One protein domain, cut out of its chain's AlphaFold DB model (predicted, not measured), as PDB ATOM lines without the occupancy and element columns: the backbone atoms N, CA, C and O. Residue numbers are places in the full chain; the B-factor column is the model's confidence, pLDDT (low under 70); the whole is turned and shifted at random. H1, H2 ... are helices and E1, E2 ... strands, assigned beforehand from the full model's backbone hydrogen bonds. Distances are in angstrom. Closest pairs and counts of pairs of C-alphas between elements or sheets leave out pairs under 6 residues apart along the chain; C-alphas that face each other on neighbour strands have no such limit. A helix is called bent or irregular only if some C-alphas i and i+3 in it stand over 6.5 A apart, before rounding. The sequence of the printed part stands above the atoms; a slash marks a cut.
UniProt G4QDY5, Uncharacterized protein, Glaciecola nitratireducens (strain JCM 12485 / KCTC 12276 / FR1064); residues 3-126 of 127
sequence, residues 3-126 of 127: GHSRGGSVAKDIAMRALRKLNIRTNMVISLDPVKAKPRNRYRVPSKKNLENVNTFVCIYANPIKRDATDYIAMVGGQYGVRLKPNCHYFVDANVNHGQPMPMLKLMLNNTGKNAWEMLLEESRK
ATOM      1  N   GLY A   3     293.564 429.179 638.957       88.50
ATOM      2  CA  GLY A   3     292.537 429.084 637.928       88.50
ATOM      3  C   GLY A   3     292.646 427.790 637.145       88.50
ATOM      4  O   GLY A   3     293.747 427.375 636.795       88.50
ATOM      5  N   HIS A   4     291.497 427.193 636.839       87.50
ATOM      6  CA  HIS A   4     291.384 425.966 636.058       87.50
ATOM      7  C   HIS A   4     290.921 426.243 634.626       87.50
ATOM      8  O   HIS A   4     290.121 427.159 634.410       87.50
ATOM      9  N   SER A   5     291.403 425.474 633.642       85.88
ATOM     10  CA  SER A   5     290.943 425.542 632.253       85.88
ATOM     11  C   SER A   5     291.053 426.975 631.701       85.88
ATOM     12  O   SER A   5     292.107 427.621 631.773       85.88
ATOM     13  N   ARG A   6     289.970 427.547 631.167       86.19
ATOM     14  CA  ARG A   6     289.945 428.949 630.724       86.19
ATOM     15  C   ARG A   6     290.262 429.923 631.866       86.19
ATOM     16  O   ARG A   6     290.926 430.934 631.633       86.19
ATOM     17  N   GLY A   7     289.837 429.608 633.087       86.75
ATOM     18  CA  GLY A   7     290.146 430.373 634.294       86.75
ATOM     19  C   GLY A   7     291.644 430.434 634.587       86.75
ATOM     20  O   GLY A   7     292.138 431.489 634.971       86.75
ATOM     21  N   GLY A   8     292.400 429.366 634.313       88.81
ATOM     22  CA  GLY A   8     293.862 429.358 634.460       88.81
ATOM     23  C   GLY A   8     294.548 430.352 633.524       88.81
ATOM     24  O   GLY A   8     295.437 431.100 633.935       88.81
ATOM     25  N   SER A   9     294.069 430.431 632.283       87.56
ATOM     26  CA  SER A   9     294.522 431.417 631.297       87.56
ATOM     27  C   SER A   9     294.192 432.854 631.701       87.56
ATOM     28  O   SER A   9     295.023 433.748 631.522       87.56
ATOM     29  N   VAL A  10     292.985 433.073 632.228       88.94
ATOM     30  CA  VAL A  10     292.513 434.386 632.689       88.94
ATOM     31  C   VAL A  10     293.288 434.836 633.924       88.94
ATOM     32  O   VAL A  10     293.789 435.955 633.934       88.94
ATOM     33  N   ALA A  11     293.464 433.963 634.918       89.44
ATOM     34  CA  ALA A  11     294.224 434.249 636.133       89.44
ATOM     35  C   ALA A  11     295.655 434.693 635.806       89.44
ATOM     36  O   ALA A  11     296.122 435.716 636.304       89.44
ATOM     37  N   LYS A  12     296.319 433.981 634.890       89.69
ATOM     38  CA  LYS A  12     297.646 434.348 634.394       89.69
ATOM     39  C   LYS A  12     297.649 435.719 633.702       89.69
ATOM     40  O   LYS A  12     298.522 436.538 633.975       89.69
ATOM     41  N   ASP A  13     296.689 435.993 632.814       88.50
ATOM     42  CA  ASP A  13     296.607 437.285 632.113       88.50
ATOM     43  C   ASP A  13     296.296 438.452 633.082       88.50
ATOM     44  O   ASP A  13     296.858 439.538 632.926       88.50
ATOM     45  N   ILE A  14     295.463 438.241 634.107       88.88
ATOM     46  CA  ILE A  14     295.185 439.237 635.155       88.88
ATOM     47  C   ILE A  14     296.453 439.521 635.965       88.88
ATOM     48  O   ILE A  14     296.877 440.676 636.037       88.88
ATOM     49  N   ALA A  15     297.093 438.481 636.503       89.31
ATOM     50  CA  ALA A  15     298.268 438.616 637.360       89.31
ATOM     51  C   ALA A  15     299.443 439.306 636.660       89.31
ATOM     52  O   ALA A  15     300.086 440.192 637.217       89.31
ATOM     53  N   MET A  16     299.706 438.943 635.405       86.81
ATOM     54  CA  MET A  16     300.879 439.428 634.676       86.81
ATOM     55  C   MET A  16     300.672 440.782 633.984       86.81
ATOM     56  O   MET A  16     301.646 441.418 633.577       86.81
ATOM     57  N   ARG A  17     299.421 441.229 633.788       86.25
ATOM     58  CA  ARG A  17     299.119 442.454 633.024       86.25
ATOM     59  C   ARG A  17     298.210 443.420 633.760       86.25
ATOM     60  O   ARG A  17     298.552 444.597 633.829       86.25
ATOM     61  N   ALA A  18     297.042 442.970 634.209       88.31
ATOM     62  CA  ALA A  18     296.072 443.861 634.839       88.31
ATOM     63  C   ALA A  18     296.605 444.353 636.189       88.31
ATOM     64  O   ALA A  18     296.725 445.559 636.380       88.31
ATOM     65  N   LEU A  19     297.040 443.433 637.053       86.81
ATOM     66  CA  LEU A  19     297.581 443.777 638.370       86.81
ATOM     67  C   LEU A  19     298.884 444.576 638.269       86.81
ATOM     68  O   LEU A  19     299.040 445.567 638.973       86.81
ATOM     69  N   ARG A  20     299.753 444.262 637.299       87.06
ATOM     70  CA  ARG A  20     300.959 445.063 637.034       87.06
ATOM     71  C   ARG A  20     300.640 446.530 636.730       87.06
ATOM     72  O   ARG A  20     301.332 447.418 637.209       87.06
ATOM     73  N   LYS A  21     299.612 446.807 635.915       87.88
ATOM     74  CA  LYS A  21     299.204 448.191 635.593       87.88
ATOM     75  C   LYS A  21     298.706 448.961 636.816       87.88
ATOM     76  O   LYS A  21     298.771 450.182 636.810       87.88
ATOM     77  N   LEU A  22     298.218 448.244 637.822       89.25
ATOM     78  CA  LEU A  22     297.777 448.790 639.103       89.25
ATOM     79  C   LEU A  22     298.902 448.798 640.150       89.25
ATOM     80  O   LEU A  22     298.650 449.108 641.305       89.25
ATOM     81  N   ASN A  23     300.130 448.437 639.762       87.81
ATOM     82  CA  ASN A  23     301.278 448.278 640.653       87.81
ATOM     83  C   ASN A  23     301.056 447.251 641.786       87.81
ATOM     84  O   ASN A  23     301.657 447.339 642.853       87.81
ATOM     85  N   ILE A  24     300.190 446.258 641.547       87.50
ATOM     86  CA  ILE A  24     299.893 445.167 642.479       87.50
ATOM     87  C   ILE A  24     300.723 443.941 642.081       87.50
ATOM     88  O   ILE A  24     300.517 443.344 641.015       87.50
ATOM     89  N   ARG A  25     301.644 443.536 642.961       89.38
ATOM     90  CA  ARG A  25     302.421 442.298 642.806       89.38
ATOM     91  C   ARG A  25     301.583 441.074 643.147       89.38
ATOM     92  O   ARG A  25     300.782 441.082 644.075       89.38
ATOM     93  N   THR A  26     301.788 439.997 642.394       90.69
ATOM     94  CA  THR A  26     301.138 438.708 642.649       90.69
ATOM     95  C   THR A  26     302.152 437.722 643.212       90.69
ATOM     96  O   THR A  26     303.108 437.362 642.534       90.69
ATOM     97  N   ASN A  27     301.928 437.221 644.424       90.94
ATOM     98  CA  ASN A  27     302.865 436.270 645.033       90.94
ATOM     99  C   ASN A  27     302.899 434.941 644.269       90.94
ATOM    100  O   ASN A  27     303.965 434.428 643.946       90.94
ATOM    101  N   MET A  28     301.729 434.394 643.935       92.06
ATOM    102  CA  MET A  28     301.637 433.093 643.282       92.06
ATOM    103  C   MET A  28     300.511 433.049 642.255       92.06
ATOM    104  O   MET A  28     299.387 433.491 642.517       92.06
ATOM    105  N   VAL A  29     300.806 432.475 641.094       92.56
ATOM    106  CA  VAL A  29     299.832 432.120 640.062       92.56
ATOM    107  C   VAL A  29     299.930 430.623 639.817       92.56
ATOM    108  O   VAL A  29     300.998 430.132 639.469       92.56
ATOM    109  N   ILE A  30     298.815 429.916 639.971       93.44
ATOM    110  CA  ILE A  30     298.690 428.502 639.622       93.44
ATOM    111  C   ILE A  30     297.667 428.393 638.498       93.44
ATOM    112  O   ILE A  30     296.487 428.710 638.670       93.44
ATOM    113  N   SER A  31     298.127 427.962 637.331       91.75
ATOM    114  CA  SER A  31     297.272 427.637 636.197       91.75
ATOM    115  C   SER A  31     297.115 426.121 636.121       91.75
ATOM    116  O   SER A  31     298.072 425.427 635.795       91.75
ATOM    117  N   LEU A  32     295.916 425.632 636.435       90.19
ATOM    118  CA  LEU A  32     295.539 424.223 636.374       90.19
ATOM    119  C   LEU A  32     294.944 423.925 635.003       90.19
ATOM    120  O   LEU A  32     293.925 424.508 634.634       90.19
ATOM    121  N   ASP A  33     295.607 423.053 634.263       87.75
ATOM    122  CA  ASP A  33     295.245 422.620 632.920       87.75
ATOM    123  C   ASP A  33     294.720 423.768 632.038       87.75
ATOM    124  O   ASP A  33     293.566 423.769 631.597       87.75
ATOM    125  N   PRO A  34     295.497 424.859 631.881       88.12
ATOM    126  CA  PRO A  34     294.957 426.059 631.284       88.12
ATOM    127  C   PRO A  34     294.682 425.835 629.796       88.12
ATOM    128  O   PRO A  34     295.522 425.287 629.074       88.12
ATOM    129  N   VAL A  35     293.553 426.384 629.323       87.31
ATOM    130  CA  VAL A  35     293.182 426.388 627.893       87.31
ATOM    131  C   VAL A  35     292.791 427.767 627.356       87.31
ATOM    132  O   VAL A  35     292.320 428.648 628.090       87.31
ATOM    133  N   LYS A  36     292.957 427.971 626.044       84.75
ATOM    134  CA  LYS A  36     292.407 429.114 625.296       84.75
ATOM    135  C   LYS A  36     291.694 428.651 624.027       84.75
ATOM    136  O   LYS A  36     292.322 428.169 623.096       84.75
ATOM    137  N   ALA A  37     290.392 428.920 623.958       73.25
ATOM    138  CA  ALA A  37     289.477 428.413 622.930       73.25
ATOM    139  C   ALA A  37     289.664 428.956 621.498       73.25
ATOM    140  O   ALA A  37     288.886 428.603 620.625       73.25
ATOM    141  N   LYS A  38     290.623 429.854 621.222       77.19
ATOM    142  CA  LYS A  38     290.868 430.319 619.843       77.19
ATOM    143  C   LYS A  38     292.363 430.466 619.565       77.19
ATOM    144  O   LYS A  38     293.041 431.108 620.371       77.19
ATOM    145  N   PRO A  39     292.862 430.041 618.391       60.62
ATOM    146  CA  PRO A  39     294.277 430.177 618.043       60.62
ATOM    147  C   PRO A  39     294.717 431.640 617.889       60.62
ATOM    148  O   PRO A  39     295.888 431.952 618.091       60.62
ATOM    149  N   ARG A  40     293.786 432.565 617.607       66.31
ATOM    150  CA  ARG A  40     294.038 434.021 617.644       66.31
ATOM    151  C   ARG A  40     294.284 434.555 619.063       66.31
ATOM    152  O   ARG A  40     295.053 435.490 619.254       66.31
ATOM    153  N   ASN A  41     293.699 433.913 620.074       67.06
ATOM    154  CA  ASN A  41     293.929 434.214 621.483       67.06
ATOM    155  C   ASN A  41     295.065 433.336 621.989       67.06
ATOM    156  O   ASN A  41     294.871 432.474 622.840       67.06
ATOM    157  N   ARG A  42     296.262 433.552 621.442       68.25
ATOM    158  CA  ARG A  42     297.436 432.778 621.838       68.25
ATOM    159  C   ARG A  42     297.681 432.907 623.339       68.25
ATOM    160  O   ARG A  42     297.421 433.962 623.940       68.25
ATOM    161  N   TYR A  43     298.262 431.871 623.943       74.38
ATOM    162  CA  TYR A  43     299.081 432.110 625.122       74.38
ATOM    163  C   TYR A  43     300.126 433.135 624.732       74.38
ATOM    164  O   TYR A  43     301.022 432.865 623.930       74.38
ATOM    165  N   ARG A  44     299.934 434.355 625.232       69.12
ATOM    166  CA  ARG A  44     300.954 435.376 625.132       69.12
ATOM    167  C   ARG A  44     302.085 434.910 626.024       69.12
ATOM    168  O   ARG A  44     301.875 434.754 627.229       69.12
ATOM    169  N   VAL A  45     303.220 434.657 625.382       65.19
ATOM    170  CA  VAL A  45     304.518 434.543 626.034       65.19
ATOM    171  C   VAL A  45     304.688 435.846 626.816       65.19
ATOM    172  O   VAL A  45     304.657 436.921 626.206       65.19
ATOM    173  N   PRO A  46     304.698 435.802 628.154       67.69
ATOM    174  CA  PRO A  46     304.924 436.995 628.944       67.69
ATOM    175  C   PRO A  46     306.324 437.535 628.618       67.69
ATOM    176  O   PRO A  46     307.273 436.765 628.524       67.69
ATOM    177  N   SER A  47     306.474 438.847 628.432       71.44
ATOM    178  CA  SER A  47     307.813 439.444 628.410       71.44
ATOM    179  C   SER A  47     308.454 439.318 629.798       71.44
ATOM    180  O   SER A  47     307.729 439.187 630.786       71.44
ATOM    181  N   LYS A  48     309.789 439.421 629.908       74.25
ATOM    182  CA  LYS A  48     310.487 439.438 631.215       74.25
ATOM    183  C   LYS A  48     309.821 440.402 632.218       74.25
ATOM    184  O   LYS A  48     309.444 439.983 633.305       74.25
ATOM    185  N   LYS A  49     309.490 441.623 631.776       74.06
ATOM    186  CA  LYS A  49     308.756 442.644 632.560       74.06
ATOM    187  C   LYS A  49     307.367 442.221 633.066       74.06
ATOM    188  O   LYS A  49     306.807 442.865 633.947       74.06
ATOM    189  N   ASN A  50     306.726 441.233 632.447       75.88
ATOM    190  CA  ASN A  50     305.436 440.711 632.910       75.88
ATOM    191  C   ASN A  50     305.627 439.630 633.987       75.88
ATOM    192  O   ASN A  50     304.771 439.495 634.858       75.88
ATOM    193  N   LEU A  51     306.723 438.867 633.912       77.69
ATOM    194  CA  LEU A  51     307.067 437.832 634.890       77.69
ATOM    195  C   LEU A  51     307.569 438.435 636.199       77.69
ATOM    196  O   LEU A  51     307.228 437.921 637.250       77.69
ATOM    197  N   GLU A  52     308.256 439.577 636.153       82.56
ATOM    198  CA  GLU A  52     308.699 440.321 637.347       82.56
ATOM    199  C   GLU A  52     307.549 440.750 638.281       82.56
ATOM    200  O   GLU A  52     307.781 441.052 639.450       82.56
ATOM    201  N   ASN A  53     306.299 440.775 637.795       85.44
ATOM    202  CA  ASN A  53     305.128 441.057 638.634       85.44
ATOM    203  C   ASN A  53     304.640 439.837 639.435       85.44
ATOM    204  O   ASN A  53     303.752 439.972 640.278       85.44
ATOM    205  N   VAL A  54     305.157 438.646 639.125       88.69
ATOM    206  CA  VAL A  54     304.716 437.372 639.688       88.69
ATOM    207  C   VAL A  54     305.903 436.653 640.326       88.69
ATOM    208  O   VAL A  54     306.774 436.173 639.609       88.69
ATOM    209  N   ASN A  55     305.912 436.504 641.654       89.75
ATOM    210  CA  ASN A  55     307.042 435.848 642.334       89.75
ATOM    211  C   ASN A  55     307.119 434.353 641.994       89.75
ATOM    212  O   ASN A  55     308.200 433.785 641.887       89.75
ATOM    213  N   THR A  56     305.973 433.683 641.842       90.94
ATOM    214  CA  THR A  56     305.923 432.264 641.477       90.94
ATOM    215  C   THR A  56     304.791 431.992 640.502       90.94
ATOM    216  O   THR A  56     303.640 432.370 640.718       90.94
ATOM    217  N   PHE A  57     305.115 431.292 639.419       91.31
ATOM    218  CA  PHE A  57     304.155 430.894 638.398       91.31
ATOM    219  C   PHE A  57     304.284 429.395 638.150       91.31
ATOM    220  O   PHE A  57     305.311 428.936 637.652       91.31
ATOM    221  N   VAL A  58     303.231 428.668 638.512       92.31
ATOM    222  CA  VAL A  58     303.092 427.224 638.345       92.31
ATOM    223  C   VAL A  58     302.086 426.959 637.232       92.31
ATOM    224  O   VAL A  58     300.970 427.485 637.250       92.31
ATOM    225  N   CYS A  59     302.468 426.129 636.270       91.06
ATOM    226  CA  CYS A  59     301.559 425.581 635.275       91.06
ATOM    227  C   CYS A  59     301.471 424.072 635.483       91.06
ATOM    228  O   CYS A  59     302.461 423.372 635.292       91.06
ATOM    229  N   ILE A  60     300.287 423.591 635.851       90.56
ATOM    230  CA  ILE A  60     299.954 422.166 635.845       90.56
ATOM    231  C   ILE A  60     299.225 421.910 634.534       90.56
ATOM    232  O   ILE A  60     298.279 422.621 634.213       90.56
ATOM    233  N   TYR A  61     299.701 420.967 633.739       87.38
ATOM    234  CA  TYR A  61     299.261 420.748 632.368       87.38
ATOM    235  C   TYR A  61     298.801 419.303 632.187       87.38
ATOM    236  O   TYR A  61     299.475 418.386 632.654       87.38
ATOM    237  N   ALA A  62     297.681 419.119 631.489       84.50
ATOM    238  CA  ALA A  62     297.222 417.827 631.001       84.50
ATOM    239  C   ALA A  62     297.354 417.773 629.471       84.50
ATOM    240  O   ALA A  62     297.172 418.780 628.779       84.50
ATOM    241  N   ASN A  63     297.683 416.602 628.931       81.00
ATOM    242  CA  ASN A  63     297.841 416.410 627.496       81.00
ATOM    243  C   ASN A  63     296.486 416.464 626.769       81.00
ATOM    244  O   ASN A  63     295.522 415.854 627.220       81.00
ATOM    245  N   PRO A  64     296.370 417.162 625.630       74.38
ATOM    246  CA  PRO A  64     295.128 417.154 624.867       74.38
ATOM    247  C   PRO A  64     294.873 415.783 624.228       74.38
ATOM    248  O   PRO A  64     295.788 415.207 623.629       74.38
ATOM    249  N   ILE A  65     293.626 415.297 624.257       72.19
ATOM    250  CA  ILE A  65     293.204 414.144 623.443       72.19
ATOM    251  C   ILE A  65     292.377 414.659 622.273       72.19
ATOM    252  O   ILE A  65     291.201 414.976 622.401       72.19
ATOM    253  N   LYS A  66     292.955 414.622 621.071       62.84
ATOM    254  CA  LYS A  66     292.252 415.018 619.836       62.84
ATOM    255  C   LYS A  66     291.007 414.180 619.502       62.84
ATOM    256  O   LYS A  66     290.231 414.590 618.648       62.84
ATOM    257  N   ARG A  67     290.873 412.983 620.080       62.47
ATOM    258  CA  ARG A  67     289.820 412.000 619.765       62.47
ATOM    259  C   ARG A  67     288.683 411.949 620.790       62.47
ATOM    260  O   ARG A  67     287.746 411.190 620.582       62.47
ATOM    261  N   ASP A  68     288.768 412.719 621.871       65.50
ATOM    262  CA  ASP A  68     287.756 412.743 622.920       65.50
ATOM    263  C   ASP A  68     286.853 413.969 622.723       65.50
ATOM    264  O   ASP A  68     287.336 415.095 622.591       65.50
ATOM    265  N   ALA A  69     285.538 413.753 622.686       59.81
ATOM    266  CA  ALA A  69     284.555 414.826 622.546       59.81
ATOM    267  C   ALA A  69     284.555 415.785 623.752       59.81
ATOM    268  O   ALA A  69     284.079 416.918 623.638       59.81
ATOM    269  N   THR A  70     285.110 415.358 624.892       57.53
ATOM    270  CA  THR A  70     285.308 416.211 626.071       57.53
ATOM    271  C   THR A  70     286.380 417.282 625.853       57.53
ATOM    272  O   THR A  70     286.339 418.331 626.503       57.53
ATOM    273  N   ASP A  71     287.273 417.110 624.871       69.69
ATOM    274  CA  ASP A  71     288.297 418.091 624.520       69.69
ATOM    275  C   ASP A  71     287.775 419.105 623.484       69.69
ATOM    276  O   ASP A  71     288.244 419.215 622.347       69.69
ATOM    277  N   TYR A  72     286.771 419.893 623.896       69.38
ATOM    278  CA  TYR A  72     286.171 420.960 623.076       69.38
ATOM    279  C   TYR A  72     287.221 421.913 622.494       69.38
ATOM    280  O   TYR A  72     287.072 422.411 621.378       69.38
ATOM    281  N   ILE A  73     288.309 422.152 623.232       72.75
ATOM    282  CA  ILE A  73     289.408 423.028 622.822       72.75
ATOM    283  C   ILE A  73     290.140 422.456 621.603       72.75
ATOM    284  O   ILE A  73     290.534 423.240 620.737       72.75
ATOM    285  N   ALA A  74     290.253 421.130 621.481       69.25
ATOM    286  CA  ALA A  74     290.887 420.480 620.336       69.25
ATOM    287  C   ALA A  74     290.032 420.680 619.084       69.25
ATOM    288  O   ALA A  74     290.558 421.050 618.032       69.25
ATOM    289  N   MET A  75     288.710 420.528 619.226       70.88
ATOM    290  CA  MET A  75     287.746 420.704 618.136       70.88
ATOM    291  C   MET A  75     287.743 422.133 617.580       70.88
ATOM    292  O   MET A  75     287.651 422.330 616.372       70.88
ATOM    293  N   VAL A  76     287.889 423.146 618.441       75.06
ATOM    294  CA  VAL A  76     287.879 424.563 618.024       75.06
ATOM    295  C   VAL A  76     289.268 425.135 617.708       75.06
ATOM    296  O   VAL A  76     289.422 426.351 617.545       75.06
ATOM    297  N   GLY A  77     290.299 424.286 617.631       72.88
ATOM    298  CA  GLY A  77     291.670 424.693 617.305       72.88
ATOM    299  C   GLY A  77     292.329 425.575 618.373       72.88
ATOM    300  O   GLY A  77     293.124 426.467 618.061       72.88
ATOM    301  N   GLY A  78     291.959 425.389 619.638       77.75
ATOM    302  CA  GLY A  78     292.484 426.147 620.763       77.75
ATOM    303  C   GLY A  78     293.929 425.798 621.142       77.75
ATOM    304  O   GLY A  78     294.645 425.083 620.447       77.75
ATOM    305  N   GLN A  79     294.396 426.383 622.244       79.81
ATOM    306  CA  GLN A  79     295.748 426.185 622.772       79.81
ATOM    307  C   GLN A  79     295.712 425.686 624.208       79.81
ATOM    308  O   GLN A  79     294.834 426.091 624.970       79.81
ATOM    309  N   TYR A  80     296.747 424.931 624.577       84.88
ATOM    310  CA  TYR A  80     296.923 424.320 625.895       84.88
ATOM    311  C   TYR A  80     298.178 424.828 626.607       84.88
ATOM    312  O   TYR A  80     299.077 425.418 625.987       84.88
ATOM    313  N   GLY A  81     298.237 424.568 627.912       82.19
ATOM    314  CA  GLY A  81     299.280 425.031 628.825       82.19
ATOM    315  C   GLY A  81     300.724 424.710 628.434       82.19
ATOM    316  O   GLY A  81     301.614 425.430 628.875       82.19
ATOM    317  N   VAL A  82     300.992 423.742 627.548       86.38
ATOM    318  CA  VAL A  82     302.356 423.392 627.090       86.38
ATOM    319  C   VAL A  82     303.170 424.599 626.605       86.38
ATOM    320  O   VAL A  82     304.369 424.699 626.857       86.38
ATOM    321  N   ARG A  83     302.520 425.590 625.978       83.69
ATOM    322  CA  ARG A  83     303.189 426.813 625.491       83.69
ATOM    323  C   ARG A  83     303.677 427.732 626.617       83.69
ATOM    324  O   ARG A  83     304.428 428.670 626.357       83.69
ATOM    325  N   LEU A  84     303.225 427.504 627.846       86.00
ATOM    326  CA  LEU A  84     303.629 428.250 629.035       86.00
ATOM    327  C   LEU A  84     304.921 427.704 629.648       86.00
ATOM    328  O   LEU A  84     305.546 428.457 630.387       86.00
ATOM    329  N   LYS A  85     305.357 426.485 629.283       88.88
ATOM    330  CA  LYS A  85     306.574 425.826 629.794       88.88
ATOM    331  C   LYS A  85     307.816 426.730 629.849       88.88
ATOM    332  O   LYS A  85     308.471 426.730 630.882       88.88
ATOM    333  N   PRO A  86     308.128 427.554 628.828       86.12
ATOM    334  CA  PRO A  86     309.309 428.423 628.882       86.12
ATOM    335  C   PRO A  86     309.195 429.597 629.866       86.12
ATOM    336  O   PRO A  86     310.164 430.317 630.068       86.12
ATOM    337  N   ASN A  87     308.000 429.860 630.404       82.81
ATOM    338  CA  ASN A  87     307.675 431.093 631.126       82.81
ATOM    339  C   ASN A  87     307.180 430.850 632.552       82.81
ATOM    340  O   ASN A  87     306.950 431.810 633.280       82.81
ATOM    341  N   CYS A  88     306.940 429.601 632.936       86.88
ATOM    342  CA  CYS A  88     306.613 429.244 634.308       86.88
ATOM    343  C   CYS A  88     307.882 428.901 635.080       86.88
ATOM    344  O   CYS A  88     308.816 428.321 634.535       86.88
ATOM    345  N   HIS A  89     307.868 429.229 636.366       89.31
ATOM    346  CA  HIS A  89     308.902 428.813 637.305       89.31
ATOM    347  C   HIS A  89     308.829 427.297 637.531       89.31
ATOM    348  O   HIS A  89     309.853 426.630 637.593       89.31
ATOM    349  N   TYR A  90     307.604 426.758 637.574       89.12
ATOM    350  CA  TYR A  90     307.346 425.327 637.689       89.12
ATOM    351  C   TYR A  90     306.365 424.879 636.607       89.12
ATOM    352  O   TYR A  90     305.257 425.414 636.498       89.12
ATOM    353  N   PHE A  91     306.775 423.892 635.813       89.31
ATOM    354  CA  PHE A  91     305.928 423.218 634.834       89.31
ATOM    355  C   PHE A  91     305.732 421.770 635.266       89.31
ATOM    356  O   PHE A  91     306.706 421.027 635.362       89.31
ATOM    357  N   VAL A  92     304.487 421.373 635.503       88.56
ATOM    358  CA  VAL A  92     304.130 420.010 635.898       88.56
ATOM    359  C   VAL A  92     303.291 419.401 634.786       88.56
ATOM    360  O   VAL A  92     302.195 419.884 634.508       88.56
ATOM    361  N   ASP A  93     303.806 418.352 634.150       85.88
ATOM    362  CA  ASP A  93     302.986 417.465 633.329       85.88
ATOM    363  C   ASP A  93     302.269 416.497 634.273       85.88
ATOM    364  O   ASP A  93     302.912 415.725 634.985       85.88
ATOM    365  N   ALA A  94     300.943 416.589 634.327       80.75
ATOM    366  CA  ALA A  94     300.124 415.777 635.215       80.75
ATOM    367  C   ALA A  94     299.995 414.318 634.738       80.75
ATOM    368  O   ALA A  94     299.356 413.520 635.422       80.75
ATOM    369  N   ASN A  95     300.579 413.972 633.580       79.62
ATOM    370  CA  ASN A  95     300.501 412.652 632.956       79.62
ATOM    371  C   ASN A  95     299.056 412.130 632.855       79.62
ATOM    372  O   ASN A  95     298.767 410.950 633.048       79.62
ATOM    373  N   VAL A  96     298.139 413.052 632.575       77.12
ATOM    374  CA  VAL A  96     296.735 412.783 632.283       77.12
ATOM    375  C   VAL A  96     296.298 413.572 631.086       77.12
ATOM    376  O   VAL A  96     296.981 414.500 630.649       77.12
ATOM    377  N   ASN A  97     295.133 413.206 630.579       78.81
ATOM    378  CA  ASN A  97     294.544 413.915 629.479       78.81
ATOM    379  C   ASN A  97     293.596 415.034 629.915       78.81
ATOM    380  O   ASN A  97     293.020 414.993 631.001       78.81
ATOM    381  N   HIS A  98     293.412 416.021 629.040       73.38
ATOM    382  CA  HIS A  98     292.440 417.091 629.224       73.38
ATOM    383  C   HIS A  98     291.042 416.506 629.453       73.38
ATOM    384  O   HIS A  98     290.625 415.592 628.744       73.38
ATOM    385  N   GLY A  99     290.330 417.010 630.461       66.69
ATOM    386  CA  GLY A  99     288.999 416.513 630.829       66.69
ATOM    387  C   GLY A  99     288.996 415.218 631.649       66.69
ATOM    388  O   GLY A  99     287.969 414.893 632.245       66.69
ATOM    389  N   GLN A 100     290.126 414.512 631.765       71.38
ATOM    390  CA  GLN A 100     290.238 413.407 632.712       71.38
ATOM    391  C   GLN A 100     290.437 413.943 634.134       71.38
ATOM    392  O   GLN A 100     291.086 414.978 634.325       71.38
ATOM    393  N   PRO A 101     289.918 413.242 635.157       67.12
ATOM    394  CA  PRO A 101     290.268 413.540 636.534       67.12
ATOM    395  C   PRO A 101     291.791 413.526 636.679       67.12
ATOM    396  O   PRO A 101     292.433 412.510 636.404       67.12
ATOM    397  N   MET A 102     292.376 414.646 637.112       65.38
ATOM    398  CA  MET A 102     293.769 414.645 637.546       65.38
ATOM    399  C   MET A 102     293.864 413.663 638.717       65.38
ATOM    400  O   MET A 102     293.146 413.866 639.703       65.38
ATOM    401  N   PRO A 103     294.683 412.595 638.633       58.44
ATOM    402  CA  PRO A 103     294.892 411.699 639.743       58.44
ATOM    403  C   PRO A 103     295.362 412.589 640.874       58.44
ATOM    404  O   PRO A 103     296.387 413.266 640.761       58.44
ATOM    405  N   MET A 104     294.568 412.643 641.941       53.41
ATOM    406  CA  MET A 104     295.042 413.255 643.167       53.41
ATOM    407  C   MET A 104     296.398 412.627 643.452       53.41
ATOM    408  O   MET A 104     296.535 411.403 643.336       53.41
ATOM    409  N   LEU A 105     297.393 413.457 643.777       52.97
ATOM    410  CA  LEU A 105     298.640 412.972 644.355       52.97
ATOM    411  C   LEU A 105     298.240 411.947 645.413       52.97
ATOM    412  O   LEU A 105     297.603 412.304 646.407       52.97
ATOM    413  N   LYS A 106     298.533 410.667 645.157       50.84
ATOM    414  CA  LYS A 106     298.390 409.617 646.159       50.84
ATOM    415  C   LYS A 106     299.486 409.893 647.170       50.84
ATOM    416  O   LYS A 106     300.589 409.368 647.076       50.84
ATOM    417  N   LEU A 107     299.210 410.835 648.060       55.69
ATOM    418  CA  LEU A 107     300.085 411.146 649.161       55.69
ATOM    419  C   LEU A 107     300.009 409.935 650.079       55.69
ATOM    420  O   LEU A 107     298.957 409.641 650.646       55.69
ATOM    421  N   MET A 108     301.115 409.199 650.154       59.41
ATOM    422  CA  MET A 108     301.278 408.165 651.161       59.41
ATOM    423  C   MET A 108     301.006 408.805 652.520       59.41
ATOM    424  O   MET A 108     301.542 409.876 652.826       59.41
ATOM    425  N   LEU A 109     300.138 408.171 653.304       67.81
ATOM    426  CA  LEU A 109     299.968 408.554 654.694       67.81
ATOM    427  C   LEU A 109     301.305 408.320 655.400       67.81
ATOM    428  O   LEU A 109     301.972 407.310 655.164       67.81
ATOM    429  N   ASN A 110     301.711 409.260 656.242       71.50
ATOM    430  CA  ASN A 110     302.833 409.045 657.140       71.50
ATOM    431  C   ASN A 110     302.441 408.037 658.244       71.50
ATOM    432  O   ASN A 110     301.300 407.578 658.333       71.50
ATOM    433  N   ASN A 111     303.380 407.737 659.141       77.94
ATOM    434  CA  ASN A 111     303.171 406.790 660.244       77.94
ATOM    435  C   ASN A 111     302.071 407.220 661.238       77.94
ATOM    436  O   ASN A 111     301.687 406.430 662.095       77.94
ATOM    437  N   THR A 112     301.575 408.458 661.146       79.88
ATOM    438  CA  THR A 112     300.474 408.986 661.964       79.88
ATOM    439  C   THR A 112     299.162 409.109 661.186       79.88
ATOM    440  O   THR A 112     298.211 409.708 661.681       79.88
ATOM    441  N   GLY A 113     299.087 408.533 659.981       78.44
ATOM    442  CA  GLY A 113     297.879 408.539 659.158       78.44
ATOM    443  C   GLY A 113     297.611 409.868 658.450       78.44
ATOM    444  O   GLY A 113     296.526 410.033 657.907       78.44
ATOM    445  N   LYS A 114     298.570 410.802 658.446       75.38
ATOM    446  CA  LYS A 114     298.430 412.119 657.819       75.38
ATOM    447  C   LYS A 114     299.143 412.180 656.478       75.38
ATOM    448  O   LYS A 114     300.285 411.734 656.347       75.38
ATOM    449  N   ASN A 115     298.500 412.772 655.485       78.12
ATOM    450  CA  ASN A 115     299.143 413.093 654.217       78.12
ATOM    451  C   ASN A 115     299.839 414.469 654.263       78.12
ATOM    452  O   ASN A 115     299.587 415.301 655.137       78.12
ATOM    453  N   ALA A 116     300.720 414.732 653.291       66.56
ATOM    454  CA  ALA A 116     301.459 415.996 653.218       66.56
ATOM    455  C   ALA A 116     300.543 417.235 653.139       66.56
ATOM    456  O   ALA A 116     300.925 418.307 653.596       66.56
ATOM    457  N   TRP A 117     299.330 417.101 652.593       66.00
ATOM    458  CA  TRP A 117     298.362 418.193 652.503       66.00
ATOM    459  C   TRP A 117     297.740 418.530 653.864       66.00
ATOM    460  O   TRP A 117     297.618 419.700 654.210       66.00
ATOM    461  N   GLU A 118     297.417 417.522 654.671       70.38
ATOM    462  CA  GLU A 118     296.916 417.690 656.040       70.38
ATOM    463  C   GLU A 118     297.969 418.312 656.955       70.38
ATOM    464  O   GLU A 118     297.651 419.219 657.720       70.38
ATOM    465  N   MET A 119     299.233 417.896 656.823       71.25
ATOM    466  CA  MET A 119     300.344 418.513 657.553       71.25
ATOM    467  C   MET A 119     300.506 419.996 657.187       71.25
ATOM    468  O   MET A 119     300.645 420.842 658.068       71.25
ATOM    469  N   LEU A 120     300.435 420.332 655.893       64.31
ATOM    470  CA  LEU A 120     300.501 421.722 655.428       64.31
ATOM    471  C   LEU A 120     299.299 422.557 655.901       64.31
ATOM    472  O   LEU A 120     299.468 423.723 656.259       64.31
ATOM    473  N   LEU A 121     298.095 421.977 655.937       67.94
ATOM    474  CA  LEU A 121     296.900 422.645 656.460       67.94
ATOM    475  C   LEU A 121     297.005 422.922 657.963       67.94
ATOM    476  O   LEU A 121     296.635 424.012 658.396       67.94
ATOM    477  N   GLU A 122     297.513 421.978 658.755       73.56
ATOM    478  CA  GLU A 122     297.735 422.181 660.192       73.56
ATOM    479  C   GLU A 122     298.741 423.295 660.469       73.56
ATOM    480  O   GLU A 122     298.466 424.159 661.298       73.56
ATOM    481  N   GLU A 123     299.861 423.323 659.747       65.75
ATOM    482  CA  GLU A 123     300.842 424.404 659.870       65.75
ATOM    483  C   GLU A 123     300.257 425.757 659.445       65.75
ATOM    484  O   GLU A 123     300.492 426.767 660.102       65.75
ATOM    485  N   SER A 124     299.415 425.791 658.406       46.91
ATOM    486  CA  SER A 124     298.791 427.043 657.952       46.91
ATOM    487  C   SER A 124     297.804 427.655 658.954       46.91
ATOM    488  O   SER A 124     297.577 428.857 658.914       46.91
ATOM    489  N   ARG A 125     297.222 426.846 659.852       65.50
ATOM    490  CA  ARG A 125     296.285 427.292 660.902       65.50
ATOM    491  C   ARG A 125     296.979 427.798 662.170       65.50
ATOM    492  O   ARG A 125     296.291 428.242 663.084       65.50
ATOM    493  N   LYS A 126     298.307 427.671 662.257       62.94
ATOM    494  CA  LYS A 126     299.113 428.176 663.381       62.94
ATOM    495  C   LYS A 126     299.582 429.624 663.179       62.94
ATOM    496  O   LYS A 126     300.125 430.200 664.117       62.94
TER     497      LYS A 126
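What this domain is: This is residues 3 to 126 of the 127 residues of an uncharacterized protein of Glaciecola nitratireducens (strain JCM 12485 / KCTC 12276 / FR1064) (UniProt G4QDY5). You are looking at a small parallel three-stranded sheet with H1 and H4 over one face and no named helix over the other; a long loose tail, residues 98 to 115, leads away from this body to H5. The tail and H5 make much of the length, and residues 120 to 126 stand free, of which 120 to 124 belong to H5. The printed part has 124 residues, with five named helices and three strands along the chain as H1 E1 H2 E2 H3 H4 E3 H5; the sheet's order is E1 E2 E3, and the class is mixed, helices and strands. The whole is only just compact, close to loose, with a radius of gyration of the C-alphas of 16.5 A, and flat, spanning 51 by 43 by 20 A.

Where its parts are: Find C-alpha 6 at (289.945, 428.949, 630.724); from there H1, residues 6 to 21, runs 21.9 A, with a kink of 33 degrees near residue 15. H1 is only just irregular: C-alphas 16 and 19 are 6.6 A apart. Next come E1, residues 26 to 32, 16.7 A, and H2, residues 48 to 51. E2, residues 54 to 63, begins at C-alpha 54, (304.716, 437.372, 639.688), and runs 25.2 A. Read on to H3, residues 72 to 75, then H4, residues 81 to 87, irregular with C-alphas 83 and 86 7.2 A apart. E3, residues 90 to 97, runs 19.0 A, and H5, residues 116 to 124, ends at C-alpha 124, (298.791, 427.043, 657.952).

How they stand to each other: Begin at E2, the inner strand. E1 is its parallel neighbour at 2 degrees, with N 58 and O 29 2.8 A apart; E3 is parallel at 20 degrees, with N 61 and O 92 2.8 A apart. E1, H2, E2 and E2, H3, H4, E3 are strand-helix-strand units, parallel neighbour strands with helices between, each with a right-handed crossover. H1 and H4 are on the same face, making two layers, helices over a sheet. H1 runs along E1 at 8 degrees on the local plane, height over the sheet 8.7 A; the closest C-alphas, of Gly 8 and Ser 31, are 4.2 A apart. H4 has a height over the sheet of 7.9 A; its closest C-alpha to E2 is Gly 81, 5.6 A from that of Tyr 61. H2, not on the sheet, touches H1 residues 16 to 20 alone, with C-alphas 50 and 16 closest at 5.1 A. H3 and H5 touch no helix. Every O i to N i+4 pair is within hydrogen-bond range in H5, 10 of 12 in H1 and 0 of 3 in H4, where 3 of 4 O i to N i+3 pairs are; H2 and H3 are too short for an i+4 pair.

The domain as a whole: Arg 40 and Asn 111 have the C-alphas farthest apart, 51.4 A. The printed part has no cut; the links E1 to H2 and E3 to H5 are long. Confidence is under 70 in 33 residues, among them 66 to 72 and 101 to 109.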